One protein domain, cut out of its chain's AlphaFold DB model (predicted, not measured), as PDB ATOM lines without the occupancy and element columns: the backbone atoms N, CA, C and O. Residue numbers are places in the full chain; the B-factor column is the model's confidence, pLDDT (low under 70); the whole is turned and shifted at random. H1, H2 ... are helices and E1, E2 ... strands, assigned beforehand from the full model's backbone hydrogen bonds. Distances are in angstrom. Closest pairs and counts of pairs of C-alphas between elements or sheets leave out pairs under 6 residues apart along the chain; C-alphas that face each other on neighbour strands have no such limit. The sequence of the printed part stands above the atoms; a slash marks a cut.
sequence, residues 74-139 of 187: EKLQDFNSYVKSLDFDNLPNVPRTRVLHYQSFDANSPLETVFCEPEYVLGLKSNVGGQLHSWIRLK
ATOM      1  N   GLU A  74      10.435 -50.485 -29.098       92.81
ATOM      2  CA  GLU A  74       9.325 -49.539 -29.302       92.81
ATOM      3  C   GLU A  74       8.710 -49.046 -27.988       92.81
ATOM      4  O   GLU A  74       8.033 -48.020 -27.960       92.81
ATOM      5  N   LYS A  75       8.906 -49.801 -26.901       93.06
ATOM      6  CA  LYS A  75       8.438 -49.438 -25.557       93.06
ATOM      7  C   LYS A  75       9.492 -48.679 -24.761       93.06
ATOM      8  O   LYS A  75       9.163 -48.118 -23.718       93.06
ATOM      9  N   LEU A  76      10.740 -48.701 -25.220       91.94
ATOM     10  CA  LEU A  76      11.846 -48.048 -24.548       91.94
ATOM     11  C   LEU A  76      11.919 -46.579 -24.952       91.94
ATOM     12  O   LEU A  76      11.664 -46.197 -26.093       91.94
ATOM     13  N   GLN A  77      12.291 -45.751 -23.985       91.06
ATOM     14  CA  GLN A  77      12.628 -44.364 -24.248       91.06
ATOM     15  C   GLN A  77      13.986 -44.305 -24.955       91.06
ATOM     16  O   GLN A  77      14.944 -44.955 -24.532       91.06
ATOM     17  N   ASP A  78      14.083 -43.483 -25.998       87.56
ATOM     18  CA  ASP A  78      15.364 -43.125 -26.601       87.56
ATOM     19  C   ASP A  78      16.321 -42.544 -25.540       87.56
ATOM     20  O   ASP A  78      15.934 -41.724 -24.699       87.56
ATOM     21  N   PHE A  79      17.589 -42.956 -25.575       89.81
ATOM     22  CA  PHE A  79      18.532 -42.609 -24.517       89.81
ATOM     23  C   PHE A  79      18.920 -41.125 -24.540       89.81
ATOM     24  O   PHE A  79      19.084 -40.520 -23.481       89.81
ATOM     25  N   ASN A  80      18.966 -40.490 -25.714       89.38
ATOM     26  CA  ASN A  80      19.171 -39.043 -25.811       89.38
ATOM     27  C   ASN A  80      18.016 -38.263 -25.176       89.38
ATOM     28  O   ASN A  80      18.230 -37.278 -24.466       89.38
ATOM     29  N   SER A  81      16.788 -38.718 -25.404       91.31
ATOM     30  CA  SER A  81      15.583 -38.166 -24.787       91.31
ATOM     31  C   SER A  81      15.600 -38.346 -23.267       91.31
ATOM     32  O   SER A  81      15.267 -37.410 -22.540       91.31
ATOM     33  N   TYR A  82      16.056 -39.504 -22.779       92.44
ATOM     34  CA  TYR A  82      16.274 -39.743 -21.351       92.44
ATOM     35  C   TYR A  82      17.308 -38.772 -20.768       92.44
ATOM     36  O   TYR A  82      17.015 -38.084 -19.793       92.44
ATOM     37  N   VAL A  83      18.478 -38.631 -21.396       92.31
ATOM     38  CA  VAL A  83      19.538 -37.716 -20.944       92.31
ATOM     39  C   VAL A  83      19.048 -36.266 -20.883       92.31
ATOM     40  O   VAL A  83      19.329 -35.574 -19.909       92.31
ATOM     41  N   LYS A  84      18.270 -35.814 -21.875       91.81
ATOM     42  CA  LYS A  84      17.676 -34.463 -21.896       91.81
ATOM     43  C   LYS A  84      16.635 -34.230 -20.801       91.81
ATOM     44  O   LYS A  84      16.374 -33.082 -20.463       91.81
ATOM     45  N   SER A  85      16.028 -35.294 -20.277       93.75
ATOM     46  CA  SER A  85      15.060 -35.202 -19.178       93.75
ATOM     47  C   SER A  85      15.713 -35.081 -17.797       93.75
ATOM     48  O   SER A  85      15.022 -34.786 -16.824       93.75
ATOM     49  N   LEU A  86      17.029 -35.307 -17.697       93.19
ATOM     50  CA  LEU A  86      17.763 -35.196 -16.441       93.19
ATOM     51  C   LEU A  86      18.034 -33.731 -16.089       93.19
ATOM     52  O   LEU A  86      18.422 -32.929 -16.937       93.19
ATOM     53  N   ASP A  87      17.922 -33.414 -14.802       94.00
ATOM     54  CA  ASP A  87      18.333 -32.126 -14.247       94.00
ATOM     55  C   ASP A  87      19.863 -32.069 -14.107       94.00
ATOM     56  O   ASP A  87      20.440 -32.405 -13.070       94.00
ATOM     57  N   PHE A  88      20.524 -31.713 -15.209       92.19
ATOM     58  CA  PHE A  88      21.976 -31.781 -15.360       92.19
ATOM     59  C   PHE A  88      22.750 -30.944 -14.329       92.19
ATOM     60  O   PHE A  88      23.813 -31.366 -13.852       92.19
ATOM     61  N   ASP A  89      22.213 -29.783 -13.954       91.75
ATOM     62  CA  ASP A  89      22.859 -28.868 -13.013       91.75
ATOM     63  C   ASP A  89      22.910 -29.467 -11.605       91.75
ATOM     64  O   ASP A  89      23.913 -29.322 -10.904       91.75
ATOM     65  N   ASN A  90      21.902 -30.260 -11.240       94.69
ATOM     66  CA  ASN A  90      21.815 -30.921  -9.940       94.69
ATOM     67  C   ASN A  90      22.404 -32.346  -9.912       94.69
ATOM     68  O   ASN A  90      22.400 -32.994  -8.863       94.69
ATOM     69  N   LEU A  91      22.957 -32.847 -11.025       93.81
ATOM     70  CA  LEU A  91      23.589 -34.170 -11.050       93.81
ATOM     71  C   LEU A  91      24.893 -34.221 -10.227       93.81
ATOM     72  O   LEU A  91      25.711 -33.300 -10.285       93.81
ATOM     73  N   PRO A  92      25.179 -35.339  -9.532       93.50
ATOM     74  CA  PRO A  92      26.496 -35.573  -8.949       93.50
ATOM     75  C   PRO A  92      27.589 -35.634 -10.026       93.50
ATOM     76  O   PRO A  92      27.326 -35.930 -11.194       93.50
ATOM     77  N   ASN A  93      28.845 -35.427  -9.616       93.00
ATOM     78  CA  ASN A  93      29.985 -35.345 -10.536       93.00
ATOM     79  C   ASN A  93      30.090 -36.548 -11.489       93.00
ATOM     80  O   ASN A  93      30.274 -36.359 -12.685       93.00
ATOM     81  N   VAL A  94      29.931 -37.778 -10.985       91.81
ATOM     82  CA  VAL A  94      30.104 -38.995 -11.799       91.81
ATOM     83  C   VAL A  94      29.039 -39.123 -12.905       91.81
ATOM     84  O   VAL A  94      29.434 -39.219 -14.069       91.81
ATOM     85  N   PRO A  95      27.720 -39.087 -12.616       94.12
ATOM     86  CA  PRO A  95      26.697 -39.072 -13.661       94.12
ATOM     87  C   PRO A  95      26.840 -37.906 -14.634       94.12
ATOM     88  O   PRO A  95      26.714 -38.111 -15.839       94.12
ATOM     89  N   ARG A  96      27.180 -36.709 -14.138       94.88
ATOM     90  CA  ARG A  96      27.397 -35.533 -14.987       94.88
ATOM     91  C   ARG A  96      28.517 -35.772 -16.007       94.88
ATOM     92  O   ARG A  96      28.318 -35.563 -17.200       94.88
ATOM     93  N   THR A  97      29.669 -36.280 -15.565       94.56
ATOM     94  CA  THR A  97      30.786 -36.634 -16.458       94.56
ATOM     95  C   THR A  97      30.388 -37.712 -17.467       94.56
ATOM     96  O   THR A  97      30.722 -37.604 -18.645       94.56
ATOM     97  N   ARG A  98      29.638 -38.738 -17.044       94.94
ATOM     98  CA  ARG A  98      29.182 -39.811 -17.944       94.94
ATOM     99  C   ARG A  98      28.209 -39.314 -19.010       94.94
ATOM    100  O   ARG A  98      28.317 -39.750 -20.152       94.94
ATOM    101  N   VAL A  99      27.317 -38.387 -18.666       94.38
ATOM    102  CA  VAL A  99      26.430 -37.727 -19.637       94.38
ATOM    103  C   VAL A  99      27.247 -36.994 -20.702       94.38
ATOM    104  O   VAL A  99      27.006 -37.198 -21.888       94.38
ATOM    105  N   LEU A 100      28.250 -36.206 -20.302       93.31
ATOM    106  CA  LEU A 100      29.110 -35.478 -21.245       93.31
ATOM    107  C   LEU A 100      29.897 -36.424 -22.164       93.31
ATOM    108  O   LEU A 100      29.993 -36.189 -23.371       93.31
ATOM    109  N   HIS A 101      30.432 -37.518 -21.612       92.44
ATOM    110  CA  HIS A 101      31.118 -38.544 -22.401       92.44
ATOM    111  C   HIS A 101      30.175 -39.209 -23.403       92.44
ATOM    112  O   HIS A 101      30.543 -39.376 -24.564       92.44
ATOM    113  N   TYR A 102      28.959 -39.553 -22.974       91.94
ATOM    114  CA  TYR A 102      27.960 -40.138 -23.861       91.94
ATOM    115  C   TYR A 102      27.584 -39.183 -24.996       91.94
ATOM    116  O   TYR A 102      27.606 -39.595 -26.147       91.94
ATOM    117  N   GLN A 103      27.311 -37.910 -24.703       91.81
ATOM    118  CA  GLN A 103      26.975 -36.917 -25.730       91.81
ATOM    119  C   GLN A 103      28.104 -36.752 -26.756       91.81
ATOM    120  O   GLN A 103      27.850 -36.697 -27.957       91.81
ATOM    121  N   SER A 104      29.356 -36.733 -26.289       90.94
ATOM    122  CA  SER A 104      30.539 -36.654 -27.157       90.94
ATOM    123  C   SER A 104      30.691 -37.898 -28.040       90.94
ATOM    124  O   SER A 104      31.052 -37.793 -29.215       90.94
ATOM    125  N   PHE A 105      30.405 -39.076 -27.478       90.00
ATOM    126  CA  PHE A 105      30.431 -40.349 -28.191       90.00
ATOM    127  C   PHE A 105      29.306 -40.439 -29.226       90.00
ATOM    128  O   PHE A 105      29.576 -40.710 -30.392       90.00
ATOM    129  N   ASP A 106      28.057 -40.175 -28.836       89.81
ATOM    130  CA  ASP A 106      26.895 -40.339 -29.711       89.81
ATOM    131  C   ASP A 106      26.922 -39.384 -30.910       89.81
ATOM    132  O   ASP A 106      26.578 -39.793 -32.021       89.81
ATOM    133  N   ALA A 107      27.424 -38.158 -30.720       90.25
ATOM    134  CA  ALA A 107      27.578 -37.179 -31.796       90.25
ATOM    135  C   ALA A 107      28.446 -37.688 -32.962       90.25
ATOM    136  O   ALA A 107      28.229 -37.286 -34.101       90.25
ATOM    137  N   ASN A 108      29.401 -38.583 -32.688       88.38
ATOM    138  CA  ASN A 108      30.338 -39.121 -33.679       88.38
ATOM    139  C   ASN A 108      30.156 -40.628 -33.925       88.38
ATOM    140  O   ASN A 108      30.850 -41.216 -34.754       88.38
ATOM    141  N   SER A 109      29.253 -41.276 -33.189       91.06
ATOM    142  CA  SER A 109      29.057 -42.719 -33.251       91.06
ATOM    143  C   SER A 109      28.230 -43.096 -34.482       91.06
ATOM    144  O   SER A 109      27.124 -42.567 -34.644       91.06
ATOM    145  N   PRO A 110      28.679 -44.075 -35.293       92.44
ATOM    146  CA  PRO A 110      27.868 -44.657 -36.362       92.44
ATOM    147  C   PRO A 110      26.784 -45.605 -35.823       92.44
ATOM    148  O   PRO A 110      25.986 -46.135 -36.592       92.44
ATOM    149  N   LEU A 111      26.763 -45.853 -34.512       91.50
ATOM    150  CA  LEU A 111      25.829 -46.746 -33.838       91.50
ATOM    151  C   LEU A 111      24.748 -45.947 -33.116       91.50
ATOM    152  O   LEU A 111      25.046 -44.980 -32.416       91.50
ATOM    153  N   GLU A 112      23.509 -46.405 -33.238       89.94
ATOM    154  CA  GLU A 112      22.409 -46.071 -32.341       89.94
ATOM    155  C   GLU A 112      22.350 -47.119 -31.229       89.94
ATOM    156  O   GLU A 112      22.471 -48.320 -31.485       89.94
ATOM    157  N   THR A 113      22.186 -46.667 -29.985       90.69
ATOM    158  CA  THR A 113      22.086 -47.537 -28.809       90.69
ATOM    159  C   THR A 113      20.912 -47.113 -27.936       90.69
ATOM    160  O   THR A 113      20.848 -45.965 -27.502       90.69
ATOM    161  N   VAL A 114      20.018 -48.056 -27.637       93.00
ATOM    162  CA  VAL A 114      18.884 -47.871 -26.723       93.00
ATOM    163  C   VAL A 114      19.077 -48.790 -25.524       93.00
ATOM    164  O   VAL A 114      19.079 -50.013 -25.662       93.00
ATOM    165  N   PHE A 115      19.266 -48.206 -24.344       93.75
ATOM    166  CA  PHE A 115      19.483 -48.958 -23.110       93.75
ATOM    167  C   PHE A 115      18.157 -49.352 -22.466       93.75
ATOM    168  O   PHE A 115      17.246 -48.533 -22.366       93.75
ATOM    169  N   CYS A 116      18.067 -50.593 -21.988       93.81
ATOM    170  CA  CYS A 116      16.919 -51.039 -21.199       93.81
ATOM    171  C   CYS A 116      16.958 -50.443 -19.783       93.81
ATOM    172  O   CYS A 116      15.914 -50.148 -19.209       93.81
ATOM    173  N   GLU A 117      18.161 -50.238 -19.235       93.38
ATOM    174  CA  GLU A 117      18.383 -49.717 -17.883       93.38
ATOM    175  C   GLU A 117      19.336 -48.494 -17.887       93.38
ATOM    176  O   GLU A 117      20.488 -48.577 -17.434       93.38
ATOM    177  N   PRO A 118      18.902 -47.334 -18.420       92.44
ATOM    178  CA  PRO A 118      19.764 -46.163 -18.631       92.44
ATOM    179  C   PRO A 118      20.368 -45.582 -17.340       92.44
ATOM    180  O   PRO A 118      21.485 -45.053 -17.345       92.44
ATOM    181  N   GLU A 119      19.685 -45.727 -16.204       92.56
ATOM    182  CA  GLU A 119      20.190 -45.317 -14.891       92.56
ATOM    183  C   GLU A 119      21.504 -45.999 -14.477       92.56
ATOM    184  O   GLU A 119      22.315 -45.390 -13.773       92.56
ATOM    185  N   TYR A 120      21.735 -47.249 -14.892       93.56
ATOM    186  CA  TYR A 120      22.947 -47.994 -14.548       93.56
ATOM    187  C   TYR A 120      24.131 -47.513 -15.379       93.56
ATOM    188  O   TYR A 120      25.239 -47.363 -14.856       93.56
ATOM    189  N   VAL A 121      23.884 -47.185 -16.650       92.00
ATOM    190  CA  VAL A 121      24.887 -46.631 -17.568       92.00
ATOM    191  C   VAL A 121      25.444 -45.324 -17.010       92.00
ATOM    192  O   VAL A 121      26.658 -45.161 -16.859       92.00
ATOM    193  N   LEU A 122      24.558 -44.415 -16.599       92.00
ATOM    194  CA  LEU A 122      24.950 -43.117 -16.047       92.00
ATOM    195  C   LEU A 122      25.395 -43.182 -14.579       92.00
ATOM    196  O   LEU A 122      25.871 -42.185 -14.046       92.00
ATOM    197  N   GLY A 123      25.296 -44.338 -13.918       90.94
ATOM    198  CA  GLY A 123      25.667 -44.477 -12.506       90.94
ATOM    199  C   GLY A 123      24.725 -43.732 -11.557       90.94
ATOM    200  O   GLY A 123      25.133 -43.347 -10.464       90.94
ATOM    201  N   LEU A 124      23.476 -43.517 -11.978       92.19
ATOM    202  CA  LEU A 124      22.405 -42.952 -11.155       92.19
ATOM    203  C   LEU A 124      21.859 -43.983 -10.161       92.19
ATOM    204  O   LEU A 124      21.378 -43.621  -9.089       92.19
ATOM    205  N   LYS A 125      21.953 -45.275 -10.499       93.12
ATOM    206  CA  LYS A 125      21.654 -46.396  -9.600       93.12
ATOM    207  C   LYS A 125      22.808 -47.398  -9.593       93.12
ATOM    208  O   LYS A 125      23.525 -47.548 -10.582       93.12
ATOM    209  N   SER A 126      22.965 -48.105  -8.475       91.94
ATOM    210  CA  SER A 126      23.915 -49.217  -8.364       91.94
ATOM    211  C   SER A 126      23.417 -50.435  -9.147       91.94
ATOM    212  O   SER A 126      22.245 -50.792  -9.045       91.94
ATOM    213  N   ASN A 127      24.315 -51.087  -9.888       92.44
ATOM    214  CA  ASN A 127      24.043 -52.326 -10.616       92.44
ATOM    215  C   ASN A 127      24.750 -53.506  -9.937       92.44
ATOM    216  O   ASN A 127      25.808 -53.956 -10.374       92.44
ATOM    217  N   VAL A 128      24.169 -53.995  -8.841       90.56
ATOM    218  CA  VAL A 128      24.753 -55.081  -8.031       90.56
ATOM    219  C   VAL A 128      24.829 -56.400  -8.812       90.56
ATOM    220  O   VAL A 128      25.734 -57.197  -8.583       90.56
ATOM    221  N   GLY A 129      23.906 -56.624  -9.753       89.19
ATOM    222  CA  GLY A 129      23.869 -57.834 -10.580       89.19
ATOM    223  C   GLY A 129      24.820 -57.813 -11.778       89.19
ATOM    224  O   GLY A 129      25.010 -58.848 -12.408       89.19
ATOM    225  N   GLY A 130      25.395 -56.653 -12.113       89.38
ATOM    226  CA  GLY A 130      26.289 -56.490 -13.262       89.38
ATOM    227  C   GLY A 130      25.633 -56.745 -14.625       89.38
ATOM    228  O   GLY A 130      26.344 -56.928 -15.609       89.38
ATOM    229  N   GLN A 131      24.299 -56.776 -14.701       90.31
ATOM    230  CA  GLN A 131      23.563 -57.016 -15.945       90.31
ATOM    231  C   GLN A 131      23.162 -55.690 -16.583       90.31
ATOM    232  O   GLN A 131      22.693 -54.784 -15.897       90.31
ATOM    233  N   LEU A 132      23.361 -55.574 -17.891       92.94
ATOM    234  CA  LEU A 132      22.976 -54.409 -18.677       92.94
ATOM    235  C   LEU A 132      22.518 -54.887 -20.049       92.94
ATOM    236  O   LEU A 132      23.240 -55.640 -20.707       92.94
ATOM    237  N   HIS A 133      21.353 -54.422 -20.490       95.06
ATOM    238  CA  HIS A 133      20.806 -54.768 -21.793       95.06
ATOM    239  C   HIS A 133      20.688 -53.527 -22.673       95.06
ATOM    240  O   HIS A 133      20.366 -52.424 -22.224       95.06
ATOM    241  N   SER A 134      20.951 -53.708 -23.964       94.44
ATOM    242  CA  SER A 134      20.782 -52.647 -24.948       94.44
ATOM    243  C   SER A 134      20.421 -53.211 -26.311       94.44
ATOM    244  O   SER A 134      20.831 -54.315 -26.675       94.44
ATOM    245  N   TRP A 135      19.668 -52.419 -27.058       94.88
ATOM    246  CA  TRP A 135      19.469 -52.587 -28.485       94.88
ATOM    247  C   TRP A 135      20.504 -51.731 -29.206       94.88
ATOM    248  O   TRP A 135      20.614 -50.539 -28.922       94.88
ATOM    249  N   ILE A 136      21.271 -52.329 -30.118       93.62
ATOM    250  CA  ILE A 136      22.323 -51.640 -30.874       93.62
ATOM    251  C   ILE A 136      22.103 -51.896 -32.360       93.62
ATOM    252  O   ILE A 136      21.891 -53.037 -32.775       93.62
ATOM    253  N   ARG A 137      22.186 -50.840 -33.169       92.62
ATOM    254  CA  ARG A 137      22.180 -50.935 -34.634       92.62
ATOM    255  C   ARG A 137      23.041 -49.842 -35.252       92.62
ATOM    256  O   ARG A 137      23.327 -48.841 -34.606       92.62
ATOM    257  N   LEU A 138      23.439 -50.014 -36.510       92.81
ATOM    258  CA  LEU A 138      24.038 -48.918 -37.273       92.81
ATOM    259  C   LEU A 138      22.968 -47.857 -37.580       92.81
ATOM    260  O   LEU A 138      21.829 -48.204 -37.904       92.81
ATOM    261  N   LYS A 139      23.342 -46.576 -37.488       90.44
ATOM    262  CA  LYS A 139      22.496 -45.437 -37.887       90.44
ATOM    263  C   LYS A 139      22.219 -45.461 -39.390       90.44
ATOM    264  O   LYS A 139      21.115 -45.145 -39.825       90.44
TER     265      LYS A 139
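This is residues 74 to 139 of the 187 residues of an uncharacterized protein of Schistosoma rodhaini (UniProt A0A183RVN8). A small two-stranded ribbon, E1 beside E2, makes one end of this domain, with the long helix H2 running away from it along one side and the short helices H1 and H3 close to the middle. The chain folds back from the end of H2 into E1, and after H3 it swings out in a wide loop, residues 122 to 133, before it returns as E2 on the far side of E1. The helices meet only loosely: no two of them clearly touch. The printed part has 66 residues with three named helices and two named strands, in the order H1, H2, E1, H3, E2; the sheet is E1 - E2, antiparallel, and the class is mixed, helices and strands. The whole is compact, with a radius of gyration of the C-alphas of 11.9 A and spans of 32 by 28 by 19 A.

Strands E1, residues 111 to 115, and E2, residues 134 to 138, are antiparallel neighbours, with 166 degrees between their directions. N 112 and O 137 are 2.8 A apart and N 135 and O 114 are 2.8 A apart, both within hydrogen-bond range. Helix H1, residues 79 to 85, has 3 pairs of C-alphas within 8 A of E1; the closest are those of Phe 79 and Val 114, 5.7 A apart. Helix H2, residues 93 to 108, comes nearest to E1 with the C-alphas of Asp 106 and Glu 112, 7.7 A apart. H1 and H2 are close but not clearly touching, at a steep tilt of 48 degrees, opposite ways; their closest C-alphas are those of Val 83 and Val 99, 7.0 A apart. Helix H3, residues 118 to 121, is close to H1 but not clearly touching it; the closest C-alphas are those of Phe 79 and Pro 118, 7.0 A apart. H2 and H3 are near each other, with 6 pairs of C-alphas within 10 A. H1 and H2 are each apart from E2. Every O i to N i+4 pair of H1 is within hydrogen-bond range, as are 11 of 12 in H2; H3 is too short for such a pair.

E1 measures 12.7 A from first to last C-alpha and E2 13.3 A, ending at C-alpha 138 (24.038, -48.918, -37.273). H2 measures 23.5 A, from C-alpha 93 at (29.985, -35.345, -10.536). H1 begins at C-alpha 79 (18.532, -42.609, -24.517) and measures 9.8 A; H3 measures 5.3 A.

The two C-alphas farthest apart are those of Asn 90 and Leu 138, 32.8 A. The printed part has no cut. The link from H3 to E2, 12 residues, is long. The mean pLDDT of the printed part is 92.2, and no printed residue is under 70.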